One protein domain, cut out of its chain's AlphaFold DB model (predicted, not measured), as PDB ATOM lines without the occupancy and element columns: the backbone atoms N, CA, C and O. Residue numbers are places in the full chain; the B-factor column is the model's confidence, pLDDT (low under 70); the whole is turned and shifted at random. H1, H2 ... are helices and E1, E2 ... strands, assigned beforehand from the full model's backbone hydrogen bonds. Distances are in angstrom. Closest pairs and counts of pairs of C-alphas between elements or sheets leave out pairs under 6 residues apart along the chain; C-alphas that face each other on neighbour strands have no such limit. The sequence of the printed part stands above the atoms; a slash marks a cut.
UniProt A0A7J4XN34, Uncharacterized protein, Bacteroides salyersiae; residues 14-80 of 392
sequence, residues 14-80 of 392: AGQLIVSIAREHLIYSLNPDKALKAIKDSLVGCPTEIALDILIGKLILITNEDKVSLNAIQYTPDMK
ATOM      1  N   ALA A  14       2.829  26.569  78.167       88.38
ATOM      2  CA  ALA A  14       2.786  27.080  76.789       88.38
ATOM      3  C   ALA A  14       2.807  28.620  76.727       88.38
ATOM      4  O   ALA A  14       3.545  29.196  75.929       88.38
ATOM      5  N   GLY A  15       2.058  29.283  77.615       88.88
ATOM      6  CA  GLY A  15       2.052  30.742  77.728       88.88
ATOM      7  C   GLY A  15       3.415  31.323  78.118       88.88
ATOM      8  O   GLY A  15       3.883  32.269  77.486       88.88
ATOM      9  N   GLN A  16       4.092  30.717  79.099       89.81
ATOM     10  CA  GLN A  16       5.439  31.125  79.518       89.81
ATOM     11  C   GLN A  16       6.444  30.991  78.376       89.81
ATOM     12  O   GLN A  16       7.247  31.893  78.165       89.81
ATOM     13  N   LEU A  17       6.376  29.900  77.611       91.88
ATOM     14  CA  LEU A  17       7.283  29.666  76.491       91.88
ATOM     15  C   LEU A  17       7.142  30.743  75.405       91.88
ATOM     16  O   LEU A  17       8.151  31.264  74.937       91.88
ATOM     17  N   ILE A  18       5.910  31.116  75.044       93.31
ATOM     18  CA  ILE A  18       5.648  32.191  74.070       93.31
ATOM     19  C   ILE A  18       6.257  33.512  74.555       93.31
ATOM     20  O   ILE A  18       6.946  34.195  73.795       93.31
ATOM     21  N   VAL A  19       6.034  33.860  75.828       93.62
ATOM     22  CA  VAL A  19       6.568  35.093  76.423       93.62
ATOM     23  C   VAL A  19       8.095  35.068  76.470       93.62
ATOM     24  O   VAL A  19       8.722  36.065  76.116       93.62
ATOM     25  N   SER A  20       8.709  33.943  76.838       93.56
ATOM     26  CA  SER A  20      10.167  33.786  76.845       93.56
ATOM     27  C   SER A  20      10.766  33.985  75.455       93.56
ATOM     28  O   SER A  20      11.679  34.791  75.309       93.56
ATOM     29  N   ILE A  21      10.204  33.354  74.418       94.50
ATOM     30  CA  ILE A  21      10.659  33.522  73.026       94.50
ATOM     31  C   ILE A  21      10.542  34.988  72.583       94.50
ATOM     32  O   ILE A  21      11.459  35.543  71.973       94.50
ATOM     33  N   ALA A  22       9.423  35.642  72.904       96.00
ATOM     34  CA  ALA A  22       9.224  37.050  72.580       96.00
ATOM     35  C   ALA A  22      10.259  37.943  73.282       96.00
ATOM     36  O   ALA A  22      10.875  38.803  72.648       96.00
ATOM     37  N   ARG A  23      10.507  37.705  74.574       96.00
ATOM     38  CA  ARG A  23      11.522  38.429  75.345       96.00
ATOM     39  C   ARG A  23      12.926  38.178  74.811       96.00
ATOM     40  O   ARG A  23      13.682  39.134  74.717       96.00
ATOM     41  N   GLU A  24      13.265  36.962  74.385       95.19
ATOM     42  CA  GLU A  24      14.563  36.667  73.767       95.19
ATOM     43  C   GLU A  24      14.786  37.466  72.475       95.19
ATOM     44  O   GLU A  24      15.868  38.019  72.252       95.19
ATOM     45  N   HIS A  25      13.754  37.591  71.636       96.56
ATOM     46  CA  HIS A  25      13.820  38.451  70.457       96.56
ATOM     47  C   HIS A  25      14.018  39.926  70.813       96.56
ATOM     48  O   HIS A  25      14.777  40.614  70.129       96.56
ATOM     49  N   LEU A  26      13.401  40.399  71.894       96.19
ATOM     50  CA  LEU A  26      13.564  41.772  72.358       96.19
ATOM     51  C   LEU A  26      14.972  42.029  72.915       96.19
ATOM     52  O   LEU A  26      15.641  42.948  72.456       96.19
ATOM     53  N   ILE A  27      15.422  41.233  73.890       93.56
ATOM     54  CA  ILE A  27      16.599  41.560  74.713       93.56
ATOM     55  C   ILE A  27      17.913  41.001  74.160       93.56
ATOM     56  O   ILE A  27      18.958  41.607  74.374       93.56
ATOM     57  N   TYR A  28      17.880  39.869  73.446       92.19
ATOM     58  CA  TYR A  28      19.090  39.247  72.887       92.19
ATOM     59  C   TYR A  28      19.223  39.480  71.387       92.19
ATOM     60  O   TYR A  28      20.325  39.692  70.896       92.19
ATOM     61  N   SER A  29      18.108  39.450  70.647       94.19
ATOM     62  CA  SER A  29      18.129  39.749  69.206       94.19
ATOM     63  C   SER A  29      17.947  41.237  68.893       94.19
ATOM     64  O   SER A  29      18.018  41.603  67.720       94.19
ATOM     65  N   LEU A  30      17.686  42.070  69.910       95.81
ATOM     66  CA  LEU A  30      17.453  43.512  69.786       95.81
ATOM     67  C   LEU A  30      16.389  43.855  68.728       95.81
ATOM     68  O   LEU A  30      16.558  44.772  67.927       95.81
ATOM     69  N   ASN A  31      15.301  43.079  68.689       96.56
ATOM     70  CA  ASN A  31      14.281  43.163  67.646       96.56
ATOM     71  C   ASN A  31      12.857  43.228  68.237       96.56
ATOM     72  O   ASN A  31      12.209  42.187  68.414       96.56
ATOM     73  N   PRO A  32      12.347  44.444  68.517       96.12
ATOM     74  CA  PRO A  32      11.017  44.640  69.091       96.12
ATOM     75  C   PRO A  32       9.876  44.155  68.189       96.12
ATOM     76  O   PRO A  32       8.906  43.570  68.673       96.12
ATOM     77  N   ASP A  33      10.003  44.323  66.870       95.56
ATOM     78  CA  ASP A  33       8.978  43.894  65.912       95.56
ATOM     79  C   ASP A  33       8.812  42.374  65.915       95.56
ATOM     80  O   ASP A  33       7.695  41.851  65.947       95.56
ATOM     81  N   LYS A  34       9.932  41.642  65.930       95.69
ATOM     82  CA  LYS A  34       9.927  40.179  66.003       95.69
ATOM     83  C   LYS A  34       9.419  39.685  67.359       95.69
ATOM     84  O   LYS A  34       8.720  38.673  67.394       95.69
ATOM     85  N   ALA A  35       9.709  40.407  68.442       96.19
ATOM     86  CA  ALA A  35       9.171  40.116  69.770       96.19
ATOM     87  C   ALA A  35       7.636  40.218  69.797       96.19
ATOM     88  O   ALA A  35       6.958  39.273  70.200       96.19
ATOM     89  N   LEU A  36       7.072  41.321  69.290       95.69
ATOM     90  CA  LEU A  36       5.619  41.488  69.200       95.69
ATOM     91  C   LEU A  36       4.973  40.479  68.253       95.69
ATOM     92  O   LEU A  36       3.911  39.932  68.556       95.69
ATOM     93  N   LYS A  37       5.616  40.211  67.114       94.75
ATOM     94  CA  LYS A  37       5.134  39.229  66.145       94.75
ATOM     95  C   LYS A  37       5.056  37.827  66.751       94.75
ATOM     96  O   LYS A  37       4.058  37.153  66.538       94.75
ATOM     97  N   ALA A  38       6.036  37.416  67.557       95.00
ATOM     98  CA  ALA A  38       6.008  36.116  68.231       95.00
ATOM     99  C   ALA A  38       4.753  35.935  69.106       95.00
ATOM    100  O   ALA A  38       4.145  34.864  69.095       95.00
ATOM    101  N   ILE A  39       4.317  36.988  69.808       94.06
ATOM    102  CA  ILE A  39       3.089  36.960  70.618       94.06
ATOM    103  C   ILE A  39       1.849  36.957  69.718       94.06
ATOM    104  O   ILE A  39       0.971  36.113  69.882       94.06
ATOM    105  N   LYS A  40       1.776  37.871  68.747       93.94
ATOM    106  CA  LYS A  40       0.587  38.057  67.897       93.94
ATOM    107  C   LYS A  40       0.330  36.891  66.941       93.94
ATOM    108  O   LYS A  40      -0.825  36.559  66.700       93.94
ATOM    109  N   ASP A  41       1.379  36.254  66.431       92.81
ATOM    110  CA  ASP A  41       1.256  35.065  65.581       92.81
ATOM    111  C   ASP A  41       0.827  33.840  66.409       92.81
ATOM    112  O   ASP A  41       0.113  32.975  65.903       92.81
ATOM    113  N   SER A  42       1.212  33.781  67.691       90.19
ATOM    114  CA  SER A  42       0.789  32.720  68.619       90.19
ATOM    115  C   SER A  42      -0.635  32.928  69.150       90.19
ATOM    116  O   SER A  42      -1.324  31.961  69.471       90.19
ATOM    117  N   LEU A  43      -1.087  34.183  69.239       89.56
ATOM    118  CA  LEU A  43      -2.401  34.587  69.740       89.56
ATOM    119  C   LEU A  43      -3.186  35.301  68.632       89.56
ATOM    120  O   LEU A  43      -3.206  36.530  68.551       89.56
ATOM    121  N   VAL A  44      -3.838  34.520  67.770       84.75
ATOM    122  CA  VAL A  44      -4.568  35.040  66.602       84.75
ATOM    123  C   VAL A  44      -5.573  36.121  67.019       84.75
ATOM    124  O   VAL A  44      -6.462  35.880  67.830       84.75
ATOM    125  N   GLY A  45      -5.438  37.316  66.436       85.06
ATOM    126  CA  GLY A  45      -6.305  38.465  66.722       85.06
ATOM    127  C   GLY A  45      -5.884  39.318  67.926       85.06
ATOM    128  O   GLY A  45      -6.593  40.266  68.252       85.06
ATOM    129  N   CYS A  46      -4.744  39.032  68.566       90.38
ATOM    130  CA  CYS A  46      -4.235  39.808  69.698       90.38
ATOM    131  C   CYS A  46      -3.906  41.267  69.298       90.38
ATOM    132  O   CYS A  46      -3.058  41.491  68.418       90.38
ATOM    133  N   PRO A  47      -4.543  42.274  69.935       93.44
ATOM    134  CA  PRO A  47      -4.194  43.679  69.746       93.44
ATOM    135  C   PRO A  47      -2.766  43.979  70.212       93.44
ATOM    136  O   PRO A  47      -2.251  43.354  71.136       93.44
ATOM    137  N   THR A  48      -2.129  44.983  69.604       92.75
ATOM    138  CA  THR A  48      -0.744  45.356  69.938       92.75
ATOM    139  C   THR A  48      -0.581  45.780  71.403       92.75
ATOM    140  O   THR A  48       0.410  45.406  72.017       92.75
ATOM    141  N   GLU A  49      -1.551  46.492  71.983       92.75
ATOM    142  CA  GLU A  49      -1.515  46.916  73.395       92.75
ATOM    143  C   GLU A  49      -1.488  45.719  74.356       92.75
ATOM    144  O   GLU A  49      -0.648  45.653  75.248       92.75
ATOM    145  N   ILE A  50      -2.326  44.709  74.102       93.44
ATOM    146  CA  ILE A  50      -2.346  43.466  74.885       93.44
ATOM    147  C   ILE A  50      -1.029  42.697  74.719       93.44
ATOM    148  O   ILE A  50      -0.488  42.181  75.694       93.44
ATOM    149  N   ALA A  51      -0.478  42.645  73.503       94.50
ATOM    150  CA  ALA A  51       0.812  42.004  73.258       94.50
ATOM    151  C   ALA A  51       1.963  42.701  74.009       94.50
ATOM    152  O   ALA A  51       2.854  42.017  74.511       94.50
ATOM    153  N   LEU A  52       1.934  44.033  74.123       95.31
ATOM    154  CA  LEU A  52       2.890  44.808  74.921       95.31
ATOM    155  C   LEU A  52       2.758  44.483  76.415       95.31
ATOM    156  O   LEU A  52       3.745  44.145  77.065       95.31
ATOM    157  N   ASP A  53       1.539  44.485  76.953       94.69
ATOM    158  CA  ASP A  53       1.313  44.149  78.361       94.69
ATOM    159  C   ASP A  53       1.733  42.708  78.699       94.69
ATOM    160  O   ASP A  53       2.302  42.461  79.767       94.69
ATOM    161  N   ILE A  54       1.531  41.759  77.777       94.75
ATOM    162  CA  ILE A  54       2.049  40.387  77.890       94.75
ATOM    163  C   ILE A  54       3.586  40.378  77.873       94.75
ATOM    164  O   ILE A  54       4.214  39.706  78.694       94.75
ATOM    165  N   LEU A  55       4.212  41.139  76.966       94.81
ATOM    166  CA  LEU A  55       5.664  41.165  76.773       94.81
ATOM    167  C   LEU A  55       6.408  41.557  78.056       94.81
ATOM    168  O   LEU A  55       7.351  40.868  78.454       94.81
ATOM    169  N   ILE A  56       5.964  42.613  78.744       93.25
ATOM    170  CA  ILE A  56       6.575  43.043  80.015       93.25
ATOM    171  C   ILE A  56       6.059  42.270  81.237       93.25
ATOM    172  O   ILE A  56       6.669  42.320  82.305       93.25
ATOM    173  N   GLY A  57       5.003  41.470  81.071       90.94
ATOM    174  CA  GLY A  57       4.439  40.619  82.119       90.94
ATOM    175  C   GLY A  57       3.405  41.308  83.010       90.94
ATOM    176  O   GLY A  57       3.179  40.846  84.123       90.94
ATOM    177  N   LYS A  58       2.768  42.391  82.544       91.88
ATOM    178  CA  LYS A  58       1.551  42.943  83.171       91.88
ATOM    179  C   LYS A  58       0.357  42.006  82.994       91.88
ATOM    180  O   LYS A  58      -0.486  41.913  83.885       91.88
ATOM    181  N   LEU A  59       0.317  41.306  81.860       93.06
ATOM    182  CA  LEU A  59      -0.608  40.212  81.588       93.06
ATOM    183  C   LEU A  59       0.161  38.891  81.513       93.06
ATOM    184  O   LEU A  59       1.244  38.818  80.933       93.06
ATOM    185  N   ILE A  60      -0.415  37.841  82.090       91.75
ATOM    186  CA  ILE A  60       0.147  36.489  82.095       91.75
ATOM    187  C   ILE A  60      -0.730  35.581  81.239       91.75
ATOM    188  O   ILE A  60      -1.953  35.620  81.345       91.75
ATOM    189  N   LEU A  61      -0.100  34.730  80.428       91.00
ATOM    190  CA  LEU A  61      -0.779  33.703  79.643       91.00
ATOM    191  C   LEU A  61      -0.844  32.381  80.412       91.00
ATOM    192  O   LEU A  61       0.194  31.790  80.713       91.00
ATOM    193  N   ILE A  62      -2.061  31.904  80.672       88.50
ATOM    194  CA  ILE A  62      -2.336  30.623  81.332       88.50
ATOM    195  C   ILE A  62      -3.101  29.709  80.378       88.50
ATOM    196  O   ILE A  62      -4.016  30.141  79.678       88.50
ATOM    197  N   THR A  63      -2.722  28.434  80.356       87.31
ATOM    198  CA  THR A  63      -3.440  27.391  79.619       87.31
ATOM    199  C   THR A  63      -4.762  27.080  80.312       87.31
ATOM    200  O   THR A  63      -4.780  26.759  81.498       87.31
ATOM    201  N   ASN A  64      -5.869  27.166  79.575       83.94
ATOM    202  CA  ASN A  64      -7.196  26.858  80.105       83.94
ATOM    203  C   ASN A  64      -7.352  25.364  80.432       83.94
ATOM    204  O   ASN A  64      -6.603  24.513  79.946       83.94
ATOM    205  N   GLU A  65      -8.385  25.033  81.214       80.62
ATOM    206  CA  GLU A  65      -8.731  23.646  81.570       80.62
ATOM    207  C   GLU A  65      -8.979  22.757  80.338       80.62
ATOM    208  O   GLU A  65      -8.734  21.552  80.379       80.62
ATOM    209  N   ASP A  66      -9.409  23.358  79.221       81.06
ATOM    210  CA  ASP A  66      -9.620  22.683  77.936       81.06
ATOM    211  C   ASP A  66      -8.318  22.202  77.263       81.06
ATOM    212  O   ASP A  66      -8.368  21.411  76.317       81.06
ATOM    213  N   LYS A  67      -7.155  22.665  77.748       81.06
ATOM    214  CA  LYS A  67      -5.808  22.410  77.214       81.06
ATOM    215  C   LYS A  67      -5.663  22.691  75.719       81.06
ATOM    216  O   LYS A  67      -4.787  22.123  75.072       81.06
ATOM    217  N   VAL A  68      -6.493  23.557  75.149       82.06
ATOM    218  CA  VAL A  68      -6.434  23.941  73.728       82.06
ATOM    219  C   VAL A  68      -6.463  25.452  73.524       82.06
ATOM    220  O   VAL A  68      -6.151  25.910  72.427       82.06
ATOM    221  N   SER A  69      -6.774  26.227  74.567       83.00
ATOM    222  CA  SER A  69      -6.775  27.687  74.532       83.00
ATOM    223  C   SER A  69      -5.910  28.312  75.637       83.00
ATOM    224  O   SER A  69      -5.607  27.692  76.660       83.00
ATOM    225  N   LEU A  70      -5.477  29.552  75.397       86.56
ATOM    226  CA  LEU A  70      -4.753  30.388  76.355       86.56
ATOM    227  C   LEU A  70      -5.662  31.530  76.808       86.56
ATOM    228  O   LEU A  70      -6.357  32.128  75.984       86.56
ATOM    229  N   ASN A  71      -5.613  31.860  78.092       86.31
ATOM    230  CA  ASN A  71      -6.271  33.028  78.659       86.31
ATOM    231  C   ASN A  71      -5.234  34.013  79.206       86.31
ATOM    232  O   ASN A  71      -4.221  33.603  79.774       86.31
ATOM    233  N   ALA A  72      -5.493  35.308  79.032       87.94
ATOM    234  CA  ALA A  72      -4.666  36.372  79.583       87.94
ATOM    235  C   ALA A  72      -5.280  36.850  80.900       87.94
ATOM    236  O   ALA A  72      -6.428  37.289  80.927       87.94
ATOM    237  N   ILE A  73      -4.516  36.777  81.984       89.81
ATOM    238  CA  ILE A  73      -4.943  37.267  83.295       89.81
ATOM    239  C   ILE A  73      -4.048  38.408  83.770       89.81
ATOM    240  O   ILE A  73      -2.884  38.507  83.380       89.81
ATOM    241  N   GLN A  74      -4.590  39.265  84.633       91.38
ATOM    242  CA  GLN A  74      -3.828  40.345  85.246       91.38
ATOM    243  C   GLN A  74      -2.771  39.778  86.197       91.38
ATOM    244  O   GLN A  74      -3.070  38.917  87.023       91.38
ATOM    245  N   TYR A  75      -1.548  40.297  86.112       91.44
ATOM    246  CA  TYR A  75      -0.499  39.972  87.066       91.44
ATOM    247  C   TYR A  75      -0.870  40.416  88.488       91.44
ATOM    248  O   TYR A  75      -1.297  41.557  88.700       91.44
ATOM    249  N   THR A  76      -0.606  39.555  89.472       87.94
ATOM    250  CA  THR A  76      -0.625  39.902  90.899       87.94
ATOM    251  C   THR A  76       0.746  39.638  91.541       87.94
ATOM    252  O   THR A  76       1.471  38.745  91.097       87.94
ATOM    253  N   PRO A  77       1.140  40.393  92.589       86.25
ATOM    254  CA  PRO A  77       2.457  40.250  93.223       86.25
ATOM    255  C   PRO A  77       2.805  38.830  93.694       86.25
ATOM    256  O   PRO A  77       3.975  38.452  93.657       86.25
ATOM    257  N   ASP A  78       1.804  38.032  94.074       87.94
ATOM    258  CA  ASP A  78       1.983  36.649  94.535       87.94
ATOM    259  C   ASP A  78       2.503  35.714  93.426       87.94
ATOM    260  O   ASP A  78       3.143  34.701  93.706       87.94
ATOM    261  N   MET A  79       2.306  36.081  92.153       86.75
ATOM    262  CA  MET A  79       2.704  35.289  90.981       86.75
ATOM    263  C   MET A  79       4.162  35.517  90.554       86.75
ATOM    264  O   MET A  79       4.656  34.825  89.661       86.75
ATOM    265  N   LYS A  80       4.884  36.449  91.196       86.00
ATOM    266  CA  LYS A  80       6.246  36.875  90.816       86.00
ATOM    267  C   LYS A  80       7.232  35.722  90.628       86.00
ATOM    268  O   LYS A  80       8.118  35.801  89.780       86.00
TER     269      LYS A  80
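AT A GLANCE: This is residues 14 to 80 of the 392 residues of an uncharacterized protein of Bacteroides salyersiae (UniProt A0A7J4XN34). What is the main picture? A small two-stranded hairpin, E1 and E2, packs with E1 on the first part of H1 and on H3, at one end of a helical hairpin formed by H1 and H2. H3 is set across that helical hairpin and packs on both of its helices. What is it made of? The printed part has 67 residues with three named helices and two named strands, in the order H1, H2, H3, E1, E2; the sheet is antiparallel, in the order E1, E2, and the class is mixed, helices and strands. What is its outline? It is compact and rounded, with a radius of gyration of the C-alphas of 11.5 A and spans of 34 by 27 by 19 A.

HOW THE PARTS SIT: How is the sheet paired? E1, residues 59 to 63, and E2, residues 70 to 74, form a hairpin of antiparallel neighbours at 145 degrees. N 60 and O 73 are 2.9 A apart and N 71 and O 62 are 2.8 A apart, both within hydrogen-bond range. Which helices come close to it? The closest C-alphas of E1 and H1, residues 14 to 27, are those of Leu 61 and Gly 15, 4.5 A apart. For H3, residues 48 to 56, and E1 they are those of Asp 53 and Leu 59, 5.4 A apart, while H3 and E2 are near each other, with 6 pairs of C-alphas within 10 A. How do the helices stand? H1 and H2, residues 32 to 42, touch as a helical hairpin, opposite ways at a shallow tilt of 16 degrees, with the C-alphas of Ala 22 and Ala 35 closest at 4.2 A. H3 touches H2, about perpendicular at 75 degrees, closest at the C-alphas of Ala 51 and Ile 39, 6.1 A. H3 also touches H1, by residues 19 to 23 of H1 alone, about perpendicular at 87 degrees, with the C-alphas of Val 19 and Leu 55 closest at 6.1 A. What stays apart, and how are the helix backbones? H2 is apart from E1 and E2. Every O i to N i+4 pair is within hydrogen-bond range in H1 and H3, and 6 of 7 are in H2.

IN THESE COORDINATES: Where are the strands? E1 is 13.3 A long from first to last C-alpha and E2 13.4 A, ending at C-alpha 74 at (-3.828, 40.345, 85.246). Where are the helices? H1 begins at C-alpha 14 at (2.786, 27.080, 76.789) and is 20.1 A long, H2 is 15.7 A and H3 12.7 A.

THE WHOLE: How far does it reach? The two C-alphas farthest apart are those of Leu 30 and Asp 66, at 35.1 A. Are there cuts or long links? The printed part has no cut; the links from H1 to H2, H2 to H3 and H3 to E1 are tight, and that from E1 to E2 is short. How confident is the model? The mean pLDDT of the printed part is 91.2, and no printed residue is under 70.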